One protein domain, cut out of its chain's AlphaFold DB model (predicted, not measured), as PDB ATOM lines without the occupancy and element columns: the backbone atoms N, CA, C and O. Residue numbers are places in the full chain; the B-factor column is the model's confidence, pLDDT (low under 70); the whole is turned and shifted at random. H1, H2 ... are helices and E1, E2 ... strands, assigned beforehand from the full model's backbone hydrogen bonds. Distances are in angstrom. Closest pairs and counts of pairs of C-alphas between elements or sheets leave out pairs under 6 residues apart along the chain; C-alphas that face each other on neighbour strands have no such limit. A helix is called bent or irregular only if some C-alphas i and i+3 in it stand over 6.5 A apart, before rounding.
ATOM      1  N   LEU A 457      31.213  19.256   1.755       82.81
ATOM      2  CA  LEU A 457      31.548  17.873   1.404       82.81
ATOM      3  C   LEU A 457      31.791  17.702  -0.104       82.81
ATOM      4  O   LEU A 457      32.732  17.021  -0.508       82.81
ATOM      5  N   SER A 458      30.997  18.369  -0.947       79.19
ATOM      6  CA  SER A 458      31.179  18.338  -2.406       79.19
ATOM      7  C   SER A 458      32.498  18.972  -2.865       79.19
ATOM      8  O   SER A 458      33.101  18.519  -3.841       79.19
ATOM      9  N   TYR A 459      32.999  19.973  -2.132       76.12
ATOM     10  CA  TYR A 459      34.235  20.679  -2.477       76.12
ATOM     11  C   TYR A 459      35.482  19.793  -2.326       76.12
ATOM     12  O   TYR A 459      36.537  20.087  -2.895       76.12
ATOM     13  N   GLN A 460      35.375  18.682  -1.594       72.00
ATOM     14  CA  GLN A 460      36.506  17.825  -1.260       72.00
ATOM     15  C   GLN A 460      37.186  17.199  -2.484       72.00
ATOM     16  O   GLN A 460      38.408  17.053  -2.488       72.00
ATOM     17  N   ARG A 461      36.441  16.940  -3.571       70.25
ATOM     18  CA  ARG A 461      37.004  16.450  -4.844       70.25
ATOM     19  C   ARG A 461      38.106  17.362  -5.397       70.25
ATOM     20  O   ARG A 461      39.039  16.892  -6.042       70.25
ATOM     21  N   TYR A 462      38.004  18.667  -5.153       64.62
ATOM     22  CA  TYR A 462      38.912  19.675  -5.703       64.62
ATOM     23  C   TYR A 462      40.135  19.951  -4.816       64.62
ATOM     24  O   TYR A 462      40.930  20.833  -5.143       64.62
ATOM     25  N   ARG A 463      40.321  19.204  -3.716       68.56
ATOM     26  CA  ARG A 463      41.476  19.324  -2.814       68.56
ATOM     27  C   ARG A 463      42.364  18.067  -2.859       68.56
ATOM     28  O   ARG A 463      42.359  17.284  -1.909       68.56
ATOM     29  N   PRO A 464      43.136  17.849  -3.943       59.53
ATOM     30  CA  PRO A 464      44.045  16.709  -4.038       59.53
ATOM     31  C   PRO A 464      45.058  16.735  -2.882       59.53
ATOM     32  O   PRO A 464      45.727  17.743  -2.666       59.53
ATOM     33  N   GLY A 465      45.141  15.635  -2.126       65.88
ATOM     34  CA  GLY A 465      46.011  15.491  -0.950       65.88
ATOM     35  C   GLY A 465      45.297  15.554   0.403       65.88
ATOM     36  O   GLY A 465      45.908  15.205   1.406       65.88
ATOM     37  N   TYR A 466      44.015  15.934   0.452       67.81
ATOM     38  CA  TYR A 466      43.224  15.821   1.678       67.81
ATOM     39  C   TYR A 466      42.670  14.394   1.852       67.81
ATOM     40  O   TYR A 466      42.264  13.773   0.866       67.81
ATOM     41  N   PRO A 467      42.638  13.861   3.085       70.81
ATOM     42  CA  PRO A 467      42.101  12.531   3.378       70.81
ATOM     43  C   PRO A 467      40.608  12.454   3.037       70.81
ATOM     44  O   PRO A 467      39.928  13.476   3.066       70.81
ATOM     45  N   ASP A 468      40.084  11.258   2.742       75.88
ATOM     46  CA  ASP A 468      38.665  11.017   2.411       75.88
ATOM     47  C   ASP A 468      37.743  11.151   3.640       75.88
ATOM     48  O   ASP A 468      37.188  10.190   4.171       75.88
ATOM     49  N   GLY A 469      37.621  12.383   4.124       81.25
ATOM     50  CA  GLY A 469      36.752  12.763   5.224       81.25
ATOM     51  C   GLY A 469      35.260  12.611   4.947       81.25
ATOM     52  O   GLY A 469      34.532  12.326   5.895       81.25
ATOM     53  N   VAL A 470      34.790  12.725   3.694       84.88
ATOM     54  CA  VAL A 470      33.356  12.540   3.387       84.88
ATOM     55  C   VAL A 470      32.901  11.138   3.790       84.88
ATOM     56  O   VAL A 470      31.853  10.993   4.422       84.88
ATOM     57  N   SER A 471      33.703  10.117   3.472       87.56
ATOM     58  CA  SER A 471      33.382   8.713   3.756       87.56
ATOM     59  C   SER A 471      33.357   8.363   5.240       87.56
ATOM     60  O   SER A 471      32.769   7.354   5.616       87.56
ATOM     61  N   ASP A 472      33.979   9.175   6.090       88.81
ATOM     62  CA  ASP A 472      33.898   9.031   7.541       88.81
ATOM     63  C   ASP A 472      32.757   9.874   8.133       88.81
ATOM     64  O   ASP A 472      32.149   9.468   9.120       88.81
ATOM     65  N   ILE A 473      32.457  11.036   7.541       91.44
ATOM     66  CA  ILE A 473      31.491  11.994   8.089       91.44
ATOM     67  C   ILE A 473      30.046  11.594   7.775       91.44
ATOM     68  O   ILE A 473      29.226  11.478   8.687       91.44
ATOM     69  N   LEU A 474      29.717  11.380   6.495       91.88
ATOM     70  CA  LEU A 474      28.331  11.153   6.064       91.88
ATOM     71  C   LEU A 474      27.686   9.927   6.723       91.88
ATOM     72  O   LEU A 474      26.570  10.076   7.226       91.88
ATOM     73  N   PRO A 475      28.343   8.750   6.790       93.38
ATOM     74  CA  PRO A 475      27.741   7.582   7.423       93.38
ATOM     75  C   PRO A 475      27.367   7.840   8.883       93.38
ATOM     76  O   PRO A 475      26.262   7.497   9.292       93.38
ATOM     77  N   ILE A 476      28.230   8.531   9.638       94.38
ATOM     78  CA  ILE A 476      27.971   8.864  11.045       94.38
ATOM     79  C   ILE A 476      26.773   9.810  11.170       94.38
ATOM     80  O   ILE A 476      25.923   9.600  12.032       94.38
ATOM     81  N   LEU A 477      26.667  10.844  10.330       93.44
ATOM     82  CA  LEU A 477      25.526  11.768  10.382       93.44
ATOM     83  C   LEU A 477      24.205  11.063  10.041       93.44
ATOM     84  O   LEU A 477      23.197  11.296  10.704       93.44
ATOM     85  N   ILE A 478      24.218  10.159   9.060       92.81
ATOM     86  CA  ILE A 478      23.047   9.366   8.654       92.81
ATOM     87  C   ILE A 478      22.631   8.398   9.756       92.81
ATOM     88  O   ILE A 478      21.454   8.309  10.092       92.81
ATOM     89  N   GLU A 479      23.588   7.704  10.369       93.50
ATOM     90  CA  GLU A 479      23.331   6.827  11.517       93.50
ATOM     91  C   GLU A 479      22.777   7.595  12.722       93.50
ATOM     92  O   GLU A 479      21.998   7.045  13.500       93.50
ATOM     93  N   ARG A 480      23.125   8.879  12.849       94.31
ATOM     94  CA  ARG A 480      22.581   9.793  13.861       94.31
ATOM     95  C   ARG A 480      21.212  10.382  13.493       94.31
ATOM     96  O   ARG A 480      20.614  11.037  14.341       94.31
ATOM     97  N   GLY A 481      20.694  10.132  12.288       91.31
ATOM     98  CA  GLY A 481      19.349  10.539  11.865       91.31
ATOM     99  C   GLY A 481      19.292  11.619  10.781       91.31
ATOM    100  O   GLY A 481      18.209  12.138  10.519       91.31
ATOM    101  N   MET A 482      20.414  11.963  10.139       91.06
ATOM    102  CA  MET A 482      20.390  12.779   8.921       91.06
ATOM    103  C   MET A 482      19.623  12.038   7.815       91.06
ATOM    104  O   MET A 482      19.869  10.854   7.573       91.06
ATOM    105  N   SER A 483      18.694  12.725   7.149       88.38
ATOM    106  CA  SER A 483      17.872  12.122   6.096       88.38
ATOM    107  C   SER A 483      18.715  11.689   4.889       88.38
ATOM    108  O   SER A 483      19.710  12.324   4.539       88.38
ATOM    109  N   LEU A 484      18.302  10.594   4.246       85.94
ATOM    110  CA  LEU A 484      18.898  10.096   3.001       85.94
ATOM    111  C   LEU A 484      18.323  10.779   1.755       85.94
ATOM    112  O   LEU A 484      18.974  10.783   0.712       85.94
ATOM    113  N   ASP A 485      17.136  11.374   1.878       84.31
ATOM    114  CA  ASP A 485      16.417  12.030   0.779       84.31
ATOM    115  C   ASP A 485      16.878  13.482   0.568       84.31
ATOM    116  O   ASP A 485      16.261  14.252  -0.172       84.31
ATOM    117  N   GLU A 486      17.962  13.879   1.239       82.25
ATOM    118  CA  GLU A 486      18.526  15.212   1.105       82.25
ATOM    119  C   GLU A 486      19.052  15.435  -0.305       82.25
ATOM    120  O   GLU A 486      19.759  14.615  -0.900       82.25
ATOM    121  N   THR A 487      18.719  16.610  -0.818       80.81
ATOM    122  CA  THR A 487      19.197  17.073  -2.108       80.81
ATOM    123  C   THR A 487      19.970  18.360  -1.905       80.81
ATOM    124  O   THR A 487      19.600  19.189  -1.075       80.81
ATOM    125  N   PHE A 488      21.034  18.554  -2.671       76.81
ATOM    126  CA  PHE A 488      21.866  19.748  -2.613       76.81
ATOM    127  C   PHE A 488      22.080  20.313  -4.001       76.81
ATOM    128  O   PHE A 488      21.923  19.644  -5.021       76.81
ATOM    129  N   CYS A 489      22.459  21.579  -4.028       73.44
ATOM    130  CA  CYS A 489      22.776  22.246  -5.271       73.44
ATOM    131  C   CYS A 489      24.215  21.964  -5.652       73.44
ATOM    132  O   CYS A 489      25.138  22.210  -4.873       73.44
ATOM    133  N   ASN A 490      24.403  21.449  -6.861       65.75
ATOM    134  CA  ASN A 490      25.734  21.232  -7.391       65.75
ATOM    135  C   ASN A 490      26.490  22.573  -7.438       65.75
ATOM    136  O   ASN A 490      25.989  23.567  -7.966       65.75
ATOM    137  N   PHE A 491      27.719  22.587  -6.914       60.22
ATOM    138  CA  PHE A 491      28.587  23.767  -6.820       60.22
ATOM    139  C   PHE A 491      28.831  24.476  -8.168       60.22
ATOM    140  O   PHE A 491      29.203  25.652  -8.212       60.22
ATOM    141  N   SER A 492      28.588  23.778  -9.281       59.72
ATOM    142  CA  SER A 492      28.628  24.331 -10.638       59.72
ATOM    143  C   SER A 492      27.676  25.525 -10.842       59.72
ATOM    144  O   SER A 492      27.919  26.349 -11.724       59.72
ATOM    145  N   VAL A 493      26.612  25.648 -10.036       57.97
ATOM    146  CA  VAL A 493      25.549  26.651 -10.203       57.97
ATOM    147  C   VAL A 493      25.557  27.623  -9.012       57.97
ATOM    148  O   VAL A 493      24.921  27.401  -7.990       57.97
ATOM    149  N   ARG A 494      26.334  28.712  -9.115       50.97
ATOM    150  CA  ARG A 494      26.687  29.582  -7.970       50.97
ATOM    151  C   ARG A 494      25.577  30.478  -7.392       50.97
ATOM    152  O   ARG A 494      25.820  31.054  -6.338       50.97
ATOM    153  N   TYR A 495      24.417  30.655  -8.039       52.16
ATOM    154  CA  TYR A 495      23.498  31.750  -7.649       52.16
ATOM    155  C   TYR A 495      21.991  31.440  -7.638       52.16
ATOM    156  O   TYR A 495      21.242  32.190  -7.018       52.16
ATOM    157  N   SER A 496      21.529  30.348  -8.246       59.28
ATOM    158  CA  SER A 496      20.152  29.853  -8.105       59.28
ATOM    159  C   SER A 496      20.079  28.443  -8.663       59.28
ATOM    160  O   SER A 496      20.576  28.197  -9.757       59.28
ATOM    161  N   CYS A 497      19.475  27.535  -7.920       68.50
ATOM    162  CA  CYS A 497      19.429  26.122  -8.244       68.50
ATOM    163  C   CYS A 497      17.963  25.736  -8.378       68.50
ATOM    164  O   CYS A 497      17.211  25.802  -7.401       68.50
ATOM    165  N   GLU A 498      17.552  25.432  -9.604       73.12
ATOM    166  CA  GLU A 498      16.192  24.976  -9.871       73.12
ATOM    167  C   GLU A 498      15.977  23.556  -9.308       73.12
ATOM    168  O   GLU A 498      16.951  22.840  -9.050       73.12
ATOM    169  N   PRO A 499      14.726  23.133  -9.032       73.00
ATOM    170  CA  PRO A 499      14.450  21.826  -8.431       73.00
ATOM    171  C   PRO A 499      15.044  20.634  -9.198       73.00
ATOM    172  O   PRO A 499      15.435  19.648  -8.582       73.00
ATOM    173  N   ASP A 500      15.144  20.739 -10.520       73.25
ATOM    174  CA  ASP A 500      15.737  19.760 -11.436       73.25
ATOM    175  C   ASP A 500      17.279  19.761 -11.435       73.25
ATOM    176  O   ASP A 500      17.899  18.840 -11.955       73.25
ATOM    177  N   GLN A 501      17.913  20.762 -10.820       74.50
ATOM    178  CA  GLN A 501      19.372  20.897 -10.713       74.50
ATOM    179  C   GLN A 501      19.927  20.387  -9.375       74.50
ATOM    180  O   GLN A 501      21.128  20.517  -9.105       74.50
ATOM    181  N   ARG A 502      19.066  19.834  -8.511       78.12
ATOM    182  CA  ARG A 502      19.465  19.312  -7.203       78.12
ATOM    183  C   ARG A 502      19.915  17.855  -7.311       78.12
ATOM    184  O   ARG A 502      19.191  16.995  -7.805       78.12
ATOM    185  N   SER A 503      21.102  17.578  -6.794       81.12
ATOM    186  CA  SER A 503      21.708  16.248  -6.725       81.12
ATOM    187  C   SER A 503      21.408  15.594  -5.375       81.12
ATOM    188  O   SER A 503      21.342  16.292  -4.364       81.12
ATOM    189  N   ASN A 504      21.224  14.274  -5.337       87.81
ATOM    190  CA  ASN A 504      21.042  13.518  -4.093       87.81
ATOM    191  C   ASN A 504      22.391  13.039  -3.510       87.81
ATOM    192  O   ASN A 504      23.449  13.213  -4.118       87.81
ATOM    193  N   LEU A 505      22.383  12.419  -2.325       89.00
ATOM    194  CA  LEU A 505      23.621  11.952  -1.676       89.00
ATOM    195  C   LEU A 505      24.380  10.866  -2.469       89.00
ATOM    196  O   LEU A 505      25.605  10.784  -2.367       89.00
ATOM    197  N   MET A 506      23.693  10.061  -3.284       90.12
ATOM    198  CA  MET A 506      24.353   9.101  -4.175       90.12
ATOM    199  C   MET A 506      25.101   9.831  -5.296       90.12
ATOM    200  O   MET A 506      26.258   9.517  -5.576       90.12
ATOM    201  N   ASP A 507      24.490  10.859  -5.884       87.12
ATOM    202  CA  ASP A 507      25.137  11.704  -6.890       87.12
ATOM    203  C   ASP A 507      26.373  12.407  -6.309       87.12
ATOM    204  O   ASP A 507      27.382  12.544  -7.000       87.12
ATOM    205  N   LEU A 508      26.341  12.801  -5.025       85.50
ATOM    206  CA  LEU A 508      27.517  13.308  -4.308       85.50
ATOM    207  C   LEU A 508      28.631  12.261  -4.246       85.50
ATOM    208  O   LEU A 508      29.769  12.582  -4.587       85.50
ATOM    209  N   ALA A 509      28.321  11.028  -3.833       88.38
ATOM    210  CA  ALA A 509      29.297   9.939  -3.727       88.38
ATOM    211  C   ALA A 509      29.952   9.616  -5.077       88.38
ATOM    212  O   ALA A 509      31.177   9.486  -5.165       88.38
ATOM    213  N   VAL A 510      29.144   9.566  -6.140       87.12
ATOM    214  CA  VAL A 510      29.613   9.403  -7.520       87.12
ATOM    215  C   VAL A 510      30.458  10.602  -7.948       87.12
ATOM    216  O   VAL A 510      31.533  10.424  -8.521       87.12
ATOM    217  N   HIS A 511      30.018  11.824  -7.638       81.38
ATOM    218  CA  HIS A 511      30.747  13.040  -7.977       81.38
ATOM    219  C   HIS A 511      32.130  13.061  -7.328       81.38
ATOM    220  O   HIS A 511      33.105  13.325  -8.019       81.38
ATOM    221  N   ILE A 512      32.258  12.768  -6.036       81.38
ATOM    222  CA  ILE A 512      33.566  12.757  -5.361       81.38
ATOM    223  C   ILE A 512      34.393  11.501  -5.675       81.38
ATOM    224  O   ILE A 512      35.586  11.477  -5.389       81.38
ATOM    225  N   GLY A 513      33.786  10.478  -6.287       85.56
ATOM    226  CA  GLY A 513      34.446   9.222  -6.642       85.56
ATOM    227  C   GLY A 513      34.709   8.300  -5.447       85.56
ATOM    228  O   GLY A 513      35.662   7.523  -5.486       85.56
ATOM    229  N   SER A 514      33.901   8.380  -4.383       87.56
ATOM    230  CA  SER A 514      34.058   7.524  -3.200       87.56
ATOM    231  C   SER A 514      33.311   6.203  -3.379       87.56
ATOM    232  O   SER A 514      32.094   6.137  -3.204       87.56
ATOM    233  N   SER A 515      34.045   5.126  -3.676       89.25
ATOM    234  CA  SER A 515      33.470   3.773  -3.750       89.25
ATOM    235  C   SER A 515      32.844   3.335  -2.425       89.25
ATOM    236  O   SER A 515      31.763   2.760  -2.419       89.25
ATOM    237  N   LYS A 516      33.469   3.687  -1.294       90.06
ATOM    238  CA  LYS A 516      32.952   3.374   0.047       90.06
ATOM    239  C   LYS A 516      31.566   3.967   0.289       90.06
ATOM    240  O   LYS A 516      30.717   3.305   0.878       90.06
ATOM    241  N   LEU A 517      31.346   5.213  -0.132       90.62
ATOM    242  CA  LEU A 517      30.049   5.866   0.029       90.62
ATOM    243  C   LEU A 517      29.007   5.322  -0.937       90.62
ATOM    244  O   LEU A 517      27.860   5.171  -0.533       90.62
ATOM    245  N   ILE A 518      29.399   4.995  -2.172       91.38
ATOM    246  CA  ILE A 518      28.506   4.335  -3.130       91.38
ATOM    247  C   ILE A 518      27.993   3.024  -2.524       91.38
ATOM    248  O   ILE A 518      26.783   2.867  -2.371       91.38
ATOM    249  N   ASP A 519      28.893   2.151  -2.060       92.38
ATOM    250  CA  ASP A 519      28.525   0.875  -1.437       92.38
ATOM    251  C   ASP A 519      27.624   1.079  -0.205       92.38
ATOM    252  O   ASP A 519      26.631   0.370  -0.015       92.38
ATOM    253  N   PHE A 520      27.945   2.066   0.641       93.81
ATOM    254  CA  PHE A 520      27.139   2.408   1.815       93.81
ATOM    255  C   PHE A 520      25.719   2.850   1.430       93.81
ATOM    256  O   PHE A 520      24.741   2.392   2.025       93.81
ATOM    257  N   PHE A 521      25.583   3.718   0.427       93.25
ATOM    258  CA  PHE A 521      24.290   4.220  -0.026       93.25
ATOM    259  C   PHE A 521      23.460   3.153  -0.743       93.25
ATOM    260  O   PHE A 521      22.252   3.073  -0.503       93.25
ATOM    261  N   GLU A 522      24.087   2.280  -1.532       92.06
ATOM    262  CA  GLU A 522      23.417   1.131  -2.150       92.06
ATOM    263  C   GLU A 522      22.847   0.179  -1.091       92.06
ATOM    264  O   GLU A 522      21.691  -0.239  -1.190       92.06
ATOM    265  N   GLN A 523      23.605  -0.099  -0.022       93.19
ATOM    266  CA  GLN A 523      23.132  -0.909   1.111       93.19
ATOM    267  C   GLN A 523      21.954  -0.266   1.854       93.19
ATOM    268  O   GLN A 523      21.101  -0.972   2.395       93.19
ATOM    269  N   LYS A 524      21.882   1.069   1.875       91.75
ATOM    270  CA  LYS A 524      20.748   1.829   2.425       91.75
ATOM    271  C   LYS A 524      19.587   1.986   1.432       91.75
ATOM    272  O   LYS A 524      18.565   2.560   1.796       91.75
ATOM    273  N   GLY A 525      19.708   1.453   0.213       89.56
ATOM    274  CA  GLY A 525      18.665   1.466  -0.813       89.56
ATOM    275  C   GLY A 525      18.557   2.770  -1.608       89.56
ATOM    276  O   GLY A 525      17.601   2.929  -2.370       89.56
ATOM    277  N   LEU A 526      19.513   3.691  -1.456       89.38
ATOM    278  CA  LEU A 526      19.545   4.942  -2.205       89.38
ATOM    279  C   LEU A 526      20.068   4.676  -3.624       89.38
ATOM    280  O   LEU A 526      21.044   3.955  -3.813       89.38
ATOM    281  N   LYS A 527      19.412   5.253  -4.632       82.50
ATOM    282  CA  LYS A 527      19.811   5.142  -6.043       82.50
ATOM    283  C   LYS A 527      20.240   6.512  -6.580       82.50
ATOM    284  O   LYS A 527      19.755   7.519  -6.066       82.50
ATOM    285  N   PRO A 528      21.111   6.574  -7.605       74.50
ATOM    286  CA  PRO A 528      21.452   7.839  -8.254       74.50
ATOM    287  C   PRO A 528      20.194   8.497  -8.821       74.50
ATOM    288  O   PRO A 528      19.295   7.785  -9.292       74.50
ATOM    289  N   ASN A 529      20.128   9.828  -8.812       71.50
ATOM    290  CA  ASN A 529      19.103  10.496  -9.601       71.50
ATOM    291  C   ASN A 529      19.459  10.281 -11.080       71.50
ATOM    292  O   ASN A 529      20.547  10.625 -11.534       71.50
ATOM    293  N   LEU A 530      18.546   9.668 -11.834       52.28
ATOM    294  CA  LEU A 530      18.635   9.578 -13.291       52.28
ATOM    295  C   LEU A 530      18.339  10.971 -13.869       52.28
ATOM    296  O   LEU A 530      17.209  11.220 -14.286       52.28
ATOM    297  N   ILE A 531      19.303  11.890 -13.820       48.41
ATOM    298  CA  ILE A 531      19.214  13.203 -14.479       48.41
ATOM    299  C   ILE A 531      20.262  13.272 -15.581       48.41
ATOM    300  O   ILE A 531      21.453  13.020 -15.280       48.41
TER     301      ILE A 531
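What this domain is: This is residues 457 to 531 of the 531 residues of an uncharacterized protein of Pseudomonas alkylphenolica (UniProt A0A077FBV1). Three short helices, H2, H3 and H4, lie side by side with their centres in a triangle; H1 packs on H3, and a small strand hairpin, E1 and E2, leads straight into H3 on another side. A long loop, residues 490 to 501, joins the two strands. The printed part has 75 residues, in the order H1 H2 E1 E2 H3 H4; it is mostly helix, with an antiparallel sheet E1 - E2. It is compact, with a radius of gyration of the C-alphas of 12.3 A, and spans 31 by 29 by 21 A.

Where its parts are: E1 is residues 487 to 489 and E2 residues 502 to 504. H3 is residues 505 to 512, 10.6 A long, and H4 residues 515 to 523, 12.3 A, ending at C-alpha 523 (23.132, -0.909, 1.111). H2, residues 470 to 479, measures 14.1 A. H1, residues 457 to 462, begins at C-alpha 457 (31.548, 17.873, 1.404); it is only just irregular, with C-alphas 458 and 461 6.6 A apart.

How they stand to each other: In the hairpin E1 and E2, N 488 and O 503 are within hydrogen-bond range at 2.8 A. H3 and H4, a helical hairpin, touch at a shallow tilt of 15 degrees, opposite ways; their closest C-alphas, Ala 509 and Leu 517, are 5.6 A apart. H2 touches H4, closest at the C-alphas of Ser 471 and Leu 517, 5.8 A. H1 touches H3, closest at the C-alphas of Arg 461 and Ile 512, 5.1 A. Every O i to N i+4 pair is within range in H3 and H4, 4 of 6 in H2, and 0 of 2 in H1, where 2 of 3 O i to N i+3 pairs are.

The domain as a whole: The printed part has no cut. The E1 to E2 link is long. Residues 462 to 466, 490 to 497 and 530 to 531 have pLDDT under 70.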